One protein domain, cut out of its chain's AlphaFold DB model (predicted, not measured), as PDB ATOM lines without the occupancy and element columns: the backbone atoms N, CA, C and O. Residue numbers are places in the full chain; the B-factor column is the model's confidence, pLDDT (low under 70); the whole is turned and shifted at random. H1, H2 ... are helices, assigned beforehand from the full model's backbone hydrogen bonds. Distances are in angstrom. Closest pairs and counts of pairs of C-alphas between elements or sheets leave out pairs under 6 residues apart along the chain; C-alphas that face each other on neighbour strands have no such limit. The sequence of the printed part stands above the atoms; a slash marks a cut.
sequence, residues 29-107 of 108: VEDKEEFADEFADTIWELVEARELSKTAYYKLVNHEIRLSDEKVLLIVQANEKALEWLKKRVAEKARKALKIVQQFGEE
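Overview. This is residues 29 to 107 of the 108 residues of an uncharacterized protein of Sulfolobus sp. E5-1-F (UniProt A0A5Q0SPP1). A small head of four short helices, H1 to H4, gives way to one long helix, H5, and a free arm sticks out from the head, residues 91 to 107, of which 91 to 105 belong to H5. In the head, H2 and H3 fold back on each other as a helical hairpin, with H1 steeply tilted to H3. The printed part has 79 residues with five named helices, H1 to H5 in order along the chain, and no named strand; the class is all helix. The whole is loose, with a radius of gyration of the C-alphas of 15.6 A, and spans 54 by 26 by 17 A, the arm making the length.

Along the chain. H1 is residues 29 to 38, from C-alpha 29 at (60.821, -76.571, 151.308), 14.3 A long. H2 is residues 40 to 48, H3 residues 54 to 61, and H4 residues 69 to 78, 14.2 A long. H5 is residues 80 to 105, 37.7 A long, ending at C-alpha 105 at (46.273, -98.491, 139.260).

Arrangement. H1 touches H3 at a steep tilt of 65 degrees, opposite ways; their closest C-alphas, of Asp 37 and Val 61, are 5.9 A apart. H2 and H3, the hairpin, touch at a shallow tilt of 13 degrees, opposite ways, with the C-alphas of Val 47 and Lys 54 closest at 6.0 A. H2 and H4 are close but not clearly touching, about perpendicular at 88 degrees; the C-alphas of Thr 42 and Ile 75 are closest, at 6.9 A. H4 and H5 touch only at the corner, H5 with residues 82 to 86 alone; the C-alphas of Val 76 and Ala 82 are closest, at 4.9 A. H1 and H5 are near each other, with 11 pairs of C-alphas within 10 A. H3 and H5 are apart. In H1, H2, H3, H4 and H5 every O i to N i+4 pair is within hydrogen-bond range.

Size, cuts and confidence. The C-alphas of Glu 48 and Glu 107, the two farthest apart, are 54.8 A apart. The printed part has no cut and no long link. The mean pLDDT of the printed part is 91.4, and residues 105 to 107 are under 70.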
ATOM      1  N   VAL A  29      60.545 -77.729 150.451       93.38
ATOM      2  CA  VAL A  29      60.821 -76.571 151.308       93.38
ATOM      3  C   VAL A  29      60.604 -76.923 152.778       93.38
ATOM      4  O   VAL A  29      61.491 -76.650 153.580       93.38
ATOM      5  N   GLU A  30      59.494 -77.590 153.096       94.31
ATOM      6  CA  GLU A  30      59.145 -77.989 154.465       94.31
ATOM      7  C   GLU A  30      60.181 -78.971 155.024       94.31
ATOM      8  O   GLU A  30      60.635 -78.827 156.156       94.31
ATOM      9  N   ASP A  31      60.646 -79.922 154.208       96.31
ATOM     10  CA  ASP A  31      61.718 -80.840 154.593       96.31
ATOM     11  C   ASP A  31      63.012 -80.104 154.965       96.31
ATOM     12  O   ASP A  31      63.727 -80.516 155.877       96.31
ATOM     13  N   LYS A  32      63.354 -79.034 154.242       94.62
ATOM     14  CA  LYS A  32      64.580 -78.259 154.489       94.62
ATOM     15  C   LYS A  32      64.466 -77.351 155.707       94.62
ATOM     16  O   LYS A  32      65.489 -77.078 156.329       94.62
ATOM     17  N   GLU A  33      63.263 -76.889 156.022       94.50
ATOM     18  CA  GLU A  33      62.957 -76.172 157.261       94.50
ATOM     19  C   GLU A  33      63.048 -77.130 158.458       94.50
ATOM     20  O   GLU A  33      63.814 -76.871 159.381       94.50
ATOM     21  N   GLU A  34      62.409 -78.303 158.382       95.38
ATOM     22  CA  GLU A  34      62.490 -79.347 159.419       95.38
ATOM     23  C   GLU A  34      63.936 -79.822 159.633       95.38
ATOM     24  O   GLU A  34      64.387 -79.994 160.764       95.38
ATOM     25  N   PHE A  35      64.705 -79.976 158.551       95.94
ATOM     26  CA  PHE A  35      66.130 -80.292 158.633       95.94
ATOM     27  C   PHE A  35      66.934 -79.179 159.321       95.94
ATOM     28  O   PHE A  35      67.865 -79.469 160.072       95.94
ATOM     29  N   ALA A  36      66.609 -77.908 159.066       94.19
ATOM     30  CA  ALA A  36      67.295 -76.788 159.705       94.19
ATOM     31  C   ALA A  36      67.025 -76.738 161.216       94.19
ATOM     32  O   ALA A  36      67.944 -76.447 161.981       94.19
ATOM     33  N   ASP A  37      65.805 -77.072 161.633       94.38
ATOM     34  CA  ASP A  37      65.421 -77.129 163.043       94.38
ATOM     35  C   ASP A  37      66.085 -78.315 163.761       94.38
ATOM     36  O   ASP A  37      66.708 -78.137 164.809       94.38
ATOM     37  N   GLU A  38      66.020 -79.517 163.177       95.56
ATOM     38  CA  GLU A  38      66.567 -80.751 163.768       95.56
ATOM     39  C   GLU A  38      68.095 -80.693 163.926       95.56
ATOM     40  O   GLU A  38      68.656 -81.218 164.889       95.56
ATOM     41  N   PHE A  39      68.784 -80.035 162.989       95.19
ATOM     42  CA  PHE A  39      70.245 -79.936 162.972       95.19
ATOM     43  C   PHE A  39      70.761 -78.541 163.327       95.19
ATOM     44  O   PHE A  39      71.907 -78.219 163.002       95.19
ATOM     45  N   ALA A  40      69.964 -77.727 164.029       93.06
ATOM     46  CA  ALA A  40      70.334 -76.370 164.428       93.06
ATOM     47  C   ALA A  40      71.699 -76.313 165.140       93.06
ATOM     48  O   ALA A  40      72.526 -75.468 164.804       93.06
ATOM     49  N   ASP A  41      71.994 -77.264 166.032       92.81
ATOM     50  CA  ASP A  41      73.291 -77.344 166.720       92.81
ATOM     51  C   ASP A  41      74.456 -77.541 165.733       92.81
ATOM     52  O   ASP A  41      75.454 -76.824 165.787       92.81
ATOM     53  N   THR A  42      74.313 -78.448 164.760       90.94
ATOM     54  CA  THR A  42      75.326 -78.659 163.711       90.94
ATOM     55  C   THR A  42      75.452 -77.438 162.795       90.94
ATOM     56  O   THR A  42      76.544 -77.096 162.344       90.94
ATOM     57  N   ILE A  43      74.358 -76.724 162.529       92.00
ATOM     58  CA  ILE A  43      74.398 -75.469 161.767       92.00
ATOM     59  C   ILE A  43      75.113 -74.377 162.576       92.00
ATOM     60  O   ILE A  43      75.847 -73.573 161.998       92.00
ATOM     61  N   TRP A  44      74.954 -74.350 163.901       92.69
ATOM     62  CA  TRP A  44      75.682 -73.432 164.772       92.69
ATOM     63  C   TRP A  44      77.190 -73.709 164.762       92.69
ATOM     64  O   TRP A  44      77.977 -72.766 164.674       92.69
ATOM     65  N   GLU A  45      77.616 -74.972 164.725       91.56
ATOM     66  CA  GLU A  45      79.033 -75.327 164.549       91.56
ATOM     67  C   GLU A  45      79.617 -74.751 163.243       91.56
ATOM     68  O   GLU A  45      80.747 -74.257 163.227       91.56
ATOM     69  N   LEU A  46      78.834 -74.693 162.154       87.50
ATOM     70  CA  LEU A  46      79.254 -74.019 160.913       87.50
ATOM     71  C   LEU A  46      79.423 -72.503 161.094       87.50
ATOM     72  O   LEU A  46      80.251 -71.884 160.417       87.50
ATOM     73  N   VAL A  47      78.669 -71.886 162.005       90.75
ATOM     74  CA  VAL A  47      78.858 -70.476 162.375       90.75
ATOM     75  C   VAL A  47      80.161 -70.287 163.140       90.75
ATOM     76  O   VAL A  47      80.910 -69.346 162.859       90.75
ATOM     77  N   GLU A  48      80.462 -71.180 164.082       92.19
ATOM     78  CA  GLU A  48      81.713 -71.153 164.848       92.19
ATOM     79  C   GLU A  48      82.934 -71.372 163.945       92.19
ATOM     80  O   GLU A  48      83.939 -70.665 164.079       92.19
ATOM     81  N   ALA A  49      82.805 -72.245 162.943       89.38
ATOM     82  CA  ALA A  49      83.800 -72.475 161.898       89.38
ATOM     83  C   ALA A  49      83.914 -71.333 160.865       89.38
ATOM     84  O   ALA A  49      84.789 -71.375 160.003       89.38
ATOM     85  N   ARG A  50      83.073 -70.289 160.953       88.69
ATOM     86  CA  ARG A  50      82.976 -69.161 160.000       88.69
ATOM     87  C   ARG A  50      82.544 -69.547 158.577       88.69
ATOM     88  O   ARG A  50      82.671 -68.737 157.661       88.69
ATOM     89  N   GLU A  51      81.967 -70.732 158.408       85.44
ATOM     90  CA  GLU A  51      81.366 -71.228 157.159       85.44
ATOM     91  C   GLU A  51      79.923 -70.723 156.958       85.44
ATOM     92  O   GLU A  51      79.337 -70.834 155.873       85.44
ATOM     93  N   LEU A  52      79.332 -70.160 158.016       87.88
ATOM     94  CA  LEU A  52      78.021 -69.523 158.023       87.88
ATOM     95  C   LEU A  52      78.053 -68.257 158.896       87.88
ATOM     96  O   LEU A  52      78.759 -68.185 159.897       87.88
ATOM     97  N   SER A  53      77.283 -67.227 158.541       91.50
ATOM     98  CA  SER A  53      77.146 -66.050 159.411       91.50
ATOM     99  C   SER A  53      76.093 -66.283 160.499       91.50
ATOM    100  O   SER A  53      75.084 -66.944 160.254       91.50
ATOM    101  N   LYS A  54      76.261 -65.653 161.672       92.50
ATOM    102  CA  LYS A  54      75.240 -65.651 162.741       92.50
ATOM    103  C   LYS A  54      73.872 -65.197 162.232       92.50
ATOM    104  O   LYS A  54      72.855 -65.783 162.576       92.50
ATOM    105  N   THR A  55      73.839 -64.169 161.383       93.69
ATOM    106  CA  THR A  55      72.592 -63.682 160.784       93.69
ATOM    107  C   THR A  55      71.949 -64.740 159.895       93.69
ATOM    108  O   THR A  55      70.745 -64.932 159.982       93.69
ATOM    109  N   ALA A  56      72.728 -65.445 159.069       90.25
ATOM    110  CA  ALA A  56      72.195 -66.524 158.242       90.25
ATOM    111  C   ALA A  56      71.642 -67.674 159.094       90.25
ATOM    112  O   ALA A  56      70.570 -68.167 158.774       90.25
ATOM    113  N   TYR A  57      72.302 -68.035 160.199       92.38
ATOM    114  CA  TYR A  57      71.774 -69.015 161.153       92.38
ATOM    115  C   TYR A  57      70.385 -68.626 161.670       92.38
ATOM    116  O   TYR A  57      69.444 -69.392 161.505       92.38
ATOM    117  N   TYR A  58      70.231 -67.412 162.211       91.31
ATOM    118  CA  TYR A  58      68.936 -66.971 162.743       91.31
ATOM    119  C   TYR A  58      67.844 -66.924 161.674       91.31
ATOM    120  O   TYR A  58      66.703 -67.271 161.946       91.31
ATOM    121  N   LYS A  59      68.193 -66.539 160.443       91.56
ATOM    122  CA  LYS A  59      67.249 -66.563 159.323       91.56
ATOM    123  C   LYS A  59      66.834 -67.979 158.922       91.56
ATOM    124  O   LYS A  59      65.707 -68.150 158.478       91.56
ATOM    125  N   LEU A  60      67.724 -68.963 159.055       91.00
ATOM    126  CA  LEU A  60      67.424 -70.366 158.762       91.00
ATOM    127  C   LEU A  60      66.468 -70.953 159.801       91.00
ATOM    128  O   LEU A  60      65.435 -71.478 159.416       91.00
ATOM    129  N   VAL A  61      66.764 -70.800 161.096       89.06
ATOM    130  CA  VAL A  61      65.918 -71.347 162.181       89.06
ATOM    131  C   VAL A  61      64.587 -70.604 162.358       89.06
ATOM    132  O   VAL A  61      63.666 -71.124 162.969       89.06
ATOM    133  N   ASN A  62      64.472 -69.383 161.825       90.62
ATOM    134  CA  ASN A  62      63.206 -68.642 161.760       90.62
ATOM    135  C   ASN A  62      62.464 -68.839 160.423       90.62
ATOM    136  O   ASN A  62      61.496 -68.127 160.161       90.62
ATOM    137  N   HIS A  63      62.952 -69.734 159.556       91.06
ATOM    138  CA  HIS A  63      62.377 -70.056 158.239       91.06
ATOM    139  C   HIS A  63      62.244 -68.841 157.293       91.06
ATOM    140  O   HIS A  63      61.451 -68.828 156.356       91.06
ATOM    141  N   GLU A  64      63.056 -67.797 157.495       89.62
ATOM    142  CA  GLU A  64      63.120 -66.631 156.599       89.62
ATOM    143  C   GLU A  64      63.910 -66.937 155.319       89.62
ATOM    144  O   GLU A  64      63.705 -66.313 154.274       89.62
ATOM    145  N   ILE A  65      64.866 -67.864 155.412       88.88
ATOM    146  CA  ILE A  65      65.647 -68.387 154.292       88.88
ATOM    147  C   ILE A  65      65.777 -69.903 154.435       88.88
ATOM    148  O   ILE A  65      65.693 -70.438 155.535       88.88
ATOM    149  N   ARG A  66      66.050 -70.587 153.324       89.69
ATOM    150  CA  ARG A  66      66.224 -72.046 153.282       89.69
ATOM    151  C   ARG A  66      67.678 -72.447 153.076       89.69
ATOM    152  O   ARG A  66      68.438 -71.721 152.426       89.69
ATOM    153  N   LEU A  67      68.036 -73.640 153.548       89.94
ATOM    154  CA  LEU A  67      69.320 -74.253 153.216       89.94
ATOM    155  C   LEU A  67      69.413 -74.517 151.706       89.94
ATOM    156  O   LEU A  67      68.475 -75.016 151.076       89.94
ATOM    157  N   SER A  68      70.562 -74.181 151.118       91.56
ATOM    158  CA  SER A  68      70.917 -74.650 149.780       91.56
ATOM    159  C   SER A  68      71.301 -76.127 149.825       91.56
ATOM    160  O   SER A  68      71.772 -76.613 150.853       91.56
ATOM    161  N   ASP A  69      71.174 -76.826 148.697       93.19
ATOM    162  CA  ASP A  69      71.544 -78.246 148.594       93.19
ATOM    163  C   ASP A  69      73.006 -78.481 148.994       93.19
ATOM    164  O   ASP A  69      73.316 -79.437 149.697       93.19
ATOM    165  N   GLU A  70      73.898 -77.558 148.630       90.62
ATOM    166  CA  GLU A  70      75.305 -77.574 149.040       90.62
ATOM    167  C   GLU A  70      75.480 -77.490 150.562       90.62
ATOM    168  O   GLU A  70      76.322 -78.183 151.128       90.62
ATOM    169  N   LYS A  71      74.686 -76.661 151.252       89.56
ATOM    170  CA  LYS A  71      74.766 -76.531 152.714       89.56
ATOM    171  C   LYS A  71      74.166 -77.749 153.411       89.56
ATOM    172  O   LYS A  71      74.749 -78.210 154.387       89.56
ATOM    173  N   VAL A  72      73.076 -78.315 152.883       93.44
ATOM    174  CA  VAL A  72      72.547 -79.608 153.353       93.44
ATOM    175  C   VAL A  72      73.605 -80.701 153.186       93.44
ATOM    176  O   VAL A  72      73.851 -81.452 154.125       93.44
ATOM    177  N   LEU A  73      74.294 -80.749 152.041       93.38
ATOM    178  CA  LEU A  73      75.362 -81.717 151.794       93.38
ATOM    179  C   LEU A  73      76.494 -81.594 152.820       93.38
ATOM    180  O   LEU A  73      76.915 -82.607 153.370       93.38
ATOM    181  N   LEU A  74      76.958 -80.373 153.107       90.06
ATOM    182  CA  LEU A  74      78.006 -80.144 154.108       90.06
ATOM    183  C   LEU A  74      77.593 -80.651 155.497       90.06
ATOM    184  O   LEU A  74      78.389 -81.301 156.170       90.06
ATOM    185  N   ILE A  75      76.345 -80.409 155.907       91.62
ATOM    186  CA  ILE A  75      75.813 -80.881 157.195       91.62
ATOM    187  C   ILE A  75      75.730 -82.412 157.218       91.62
ATOM    188  O   ILE A  75      76.164 -83.040 158.180       91.62
ATOM    189  N   VAL A  76      75.233 -83.023 156.142       93.69
ATOM    190  CA  VAL A  76      75.138 -84.484 155.986       93.69
ATOM    191  C   VAL A  76      76.515 -85.155 156.014       93.69
ATOM    192  O   VAL A  76      76.656 -86.245 156.562       93.69
ATOM    193  N   GLN A  77      77.540 -84.512 155.453       89.50
ATOM    194  CA  GLN A  77      78.918 -85.008 155.486       89.50
ATOM    195  C   GLN A  77      79.577 -84.841 156.862       89.50
ATOM    196  O   GLN A  77      80.416 -85.659 157.235       89.50
ATOM    197  N   ALA A  78      79.210 -83.799 157.610       87.25
ATOM    198  CA  ALA A  78      79.747 -83.526 158.940       87.25
ATOM    199  C   ALA A  78      79.047 -84.324 160.056       87.25
ATOM    200  O   ALA A  78      79.649 -84.562 161.103       87.25
ATOM    201  N   ASN A  79      77.794 -84.744 159.850       90.19
ATOM    202  CA  ASN A  79      76.972 -85.395 160.865       90.19
ATOM    203  C   ASN A  79      76.253 -86.637 160.310       90.19
ATOM    204  O   ASN A  79      75.299 -86.541 159.538       90.19
ATOM    205  N   GLU A  80      76.650 -87.822 160.780       92.75
ATOM    206  CA  GLU A  80      76.044 -89.099 160.376       92.75
ATOM    207  C   GLU A  80      74.535 -89.164 160.673       92.75
ATOM    208  O   GLU A  80      73.769 -89.731 159.892       92.75
ATOM    209  N   LYS A  81      74.060 -88.514 161.746       95.31
ATOM    210  CA  LYS A  81      72.621 -88.454 162.050       95.31
ATOM    211  C   LYS A  81      71.844 -87.680 160.987       95.31
ATOM    212  O   LYS A  81      70.702 -88.033 160.708       95.31
ATOM    213  N   ALA A  82      72.459 -86.670 160.372       95.31
ATOM    214  CA  ALA A  82      71.852 -85.919 159.278       95.31
ATOM    215  C   ALA A  82      71.723 -86.766 158.009       95.31
ATOM    216  O   ALA A  82      70.698 -86.705 157.325       95.31
ATOM    217  N   LEU A  83      72.708 -87.627 157.732       95.12
ATOM    218  CA  LEU A  83      72.609 -88.606 156.650       95.12
ATOM    219  C   LEU A  83      71.467 -89.604 156.885       95.12
ATOM    220  O   LEU A  83      70.690 -89.885 155.970       95.12
ATOM    221  N   GLU A  84      71.348 -90.136 158.099       96.31
ATOM    222  CA  GLU A  84      70.281 -91.082 158.437       96.31
ATOM    223  C   GLU A  84      68.894 -90.431 158.399       96.31
ATOM    224  O   GLU A  84      67.947 -91.028 157.875       96.31
ATOM    225  N   TRP A  85      68.775 -89.183 158.857       97.75
ATOM    226  CA  TRP A  85      67.549 -88.401 158.716       97.75
ATOM    227  C   TRP A  85      67.161 -88.238 157.242       97.75
ATOM    228  O   TRP A  85      66.029 -88.553 156.871       97.75
ATOM    229  N   LEU A  86      68.111 -87.850 156.380       97.12
ATOM    230  CA  LEU A  86      67.881 -87.667 154.942       97.12
ATOM    231  C   LEU A  86      67.368 -88.955 154.289       97.12
ATOM    232  O   LEU A  86      66.351 -88.944 153.590       97.12
ATOM    233  N   LYS A  87      68.041 -90.084 154.545       95.19
ATOM    234  CA  LYS A  87      67.631 -91.396 154.022       95.19
ATOM    235  C   LYS A  87      66.223 -91.759 154.478       95.19
ATOM    236  O   LYS A  87      65.413 -92.202 153.662       95.19
ATOM    237  N   LYS A  88      65.923 -91.574 155.768       97.25
ATOM    238  CA  LYS A  88      64.615 -91.893 156.342       97.25
ATOM    239  C   LYS A  88      63.515 -91.043 155.712       97.25
ATOM    240  O   LYS A  88      62.519 -91.602 155.253       97.25
ATOM    241  N   ARG A  89      63.724 -89.727 155.617       97.19
ATOM    242  CA  ARG A  89      62.742 -88.799 155.052       97.19
ATOM    243  C   ARG A  89      62.431 -89.125 153.595       97.19
ATOM    244  O   ARG A  89      61.269 -89.275 153.222       97.19
ATOM    245  N   VAL A  90      63.462 -89.340 152.778       96.56
ATOM    246  CA  VAL A  90      63.276 -89.717 151.370       96.56
ATOM    247  C   VAL A  90      62.589 -91.082 151.237       96.56
ATOM    248  O   VAL A  90      61.692 -91.237 150.407       96.56
ATOM    249  N   ALA A  91      62.944 -92.065 152.070       95.94
ATOM    250  CA  ALA A  91      62.295 -93.375 152.056       95.94
ATOM    251  C   ALA A  91      60.796 -93.291 152.401       95.94
ATOM    252  O   ALA A  91      59.983 -93.986 151.789       95.94
ATOM    253  N   GLU A  92      60.409 -92.434 153.346       95.94
ATOM    254  CA  GLU A  92      59.004 -92.180 153.684       95.94
ATOM    255  C   GLU A  92      58.242 -91.558 152.507       95.94
ATOM    256  O   GLU A  92      57.164 -92.048 152.148       95.94
ATOM    257  N   LYS A  93      58.830 -90.556 151.839       95.31
ATOM    258  CA  LYS A  93      58.244 -89.943 150.634       95.31
ATOM    259  C   LYS A  93      58.074 -90.961 149.510       95.31
ATOM    260  O   LYS A  93      56.995 -91.048 148.925       95.31
ATOM    261  N   ALA A  94      59.089 -91.785 149.259       95.12
ATOM    262  CA  ALA A  94      59.036 -92.831 148.242       95.12
ATOM    263  C   ALA A  94      57.933 -93.864 148.529       95.12
ATOM    264  O   ALA A  94      57.170 -94.222 147.632       95.12
ATOM    265  N   ARG A  95      57.785 -94.304 149.788       95.56
ATOM    266  CA  ARG A  95      56.704 -95.223 150.195       95.56
ATOM    267  C   ARG A  95      55.323 -94.603 150.002       95.56
ATOM    268  O   ARG A  95      54.419 -95.277 149.512       95.56
ATOM    269  N   LYS A  96      55.153 -93.328 150.367       94.25
ATOM    270  CA  LYS A  96      53.890 -92.604 150.176       94.25
ATOM    271  C   LYS A  96      53.547 -92.478 148.691       94.25
ATOM    272  O   LYS A  96      52.415 -92.761 148.316       94.25
ATOM    273  N   ALA A  97      54.523 -92.124 147.856       92.69
ATOM    274  CA  ALA A  97      54.345 -92.038 146.410       92.69
ATOM    275  C   ALA A  97      53.950 -93.392 145.801       92.69
ATOM    276  O   ALA A  97      52.988 -93.460 145.042       92.69
ATOM    277  N   LEU A  98      54.626 -94.478 146.191       94.50
ATOM    278  CA  LEU A  98      54.295 -95.823 145.718       94.50
ATOM    279  C   LEU A  98      52.861 -96.224 146.089       94.50
ATOM    280  O   LEU A  98      52.139 -96.746 145.244       94.50
ATOM    281  N   LYS A  99      52.433 -95.932 147.323       93.25
ATOM    282  CA  LYS A  99      51.060 -96.194 147.768       93.25
ATOM    283  C   LYS A  99      50.032 -95.432 146.929       93.25
ATOM    284  O   LYS A  99      49.011 -96.002 146.569       93.25
ATOM    285  N   ILE A 100      50.305 -94.167 146.610       92.62
ATOM    286  CA  ILE A 100      49.428 -93.355 145.756       92.62
ATOM    287  C   ILE A 100      49.328 -93.984 144.362       92.62
ATOM    288  O   ILE A 100      48.226 -94.209 143.879       92.62
ATOM    289  N   VAL A 101      50.456 -94.338 143.738       92.38
ATOM    290  CA  VAL A 101      50.473 -94.976 142.407       92.38
ATOM    291  C   VAL A 101      49.687 -96.292 142.394       92.38
ATOM    292  O   VAL A 101      48.954 -96.546 141.445       92.38
ATOM    293  N   GLN A 102      49.798 -97.107 143.448       91.19
ATOM    294  CA  GLN A 102      49.014 -98.340 143.581       91.19
ATOM    295  C   GLN A 102      47.508 -98.063 143.623       91.19
ATOM    296  O   GLN A 102      46.758 -98.756 142.948       91.19
ATOM    297  N   GLN A 103      47.074 -97.024 144.341       91.00
ATOM    298  CA  GLN A 103      45.662 -96.634 144.393       91.00
ATOM    299  C   GLN A 103      45.133 -96.175 143.028       91.00
ATOM    300  O   GLN A 103      44.027 -96.541 142.662       91.00
ATOM    301  N   PHE A 104      45.935 -95.439 142.251       84.00
ATOM    302  CA  PHE A 104      45.563 -95.058 140.882       84.00
ATOM    303  C   PHE A 104      45.446 -96.264 139.937       84.00
ATOM    304  O   PHE A 104      44.598 -96.257 139.055       84.00
ATOM    305  N   GLY A 105      46.290 -97.288 140.103       66.75
ATOM    306  CA  GLY A 105      46.273 -98.491 139.260       66.75
ATOM    307  C   GLY A 105      45.193 -99.519 139.618       66.75
ATOM    308  O   GLY A 105      44.963-100.432 138.838       66.75
ATOM    309  N   GLU A 106      44.554 -99.397 140.786       61.47
ATOM    310  CA  GLU A 106      43.413-100.230 141.201       61.47
ATOM    311  C   GLU A 106      42.052 -99.622 140.793       61.47
ATOM    312  O   GLU A 106      41.023-100.283 140.932       61.47
ATOM    313  N   GLU A 107      42.035 -98.380 140.294       54.25
ATOM    314  CA  GLU A 107      40.838 -97.688 139.780       54.25
ATOM    315  C   GLU A 107      40.632 -97.851 138.250       54.25
ATOM    316  O   GLU A 107      39.652 -97.323 137.716       54.25
TER     317      GLU A 107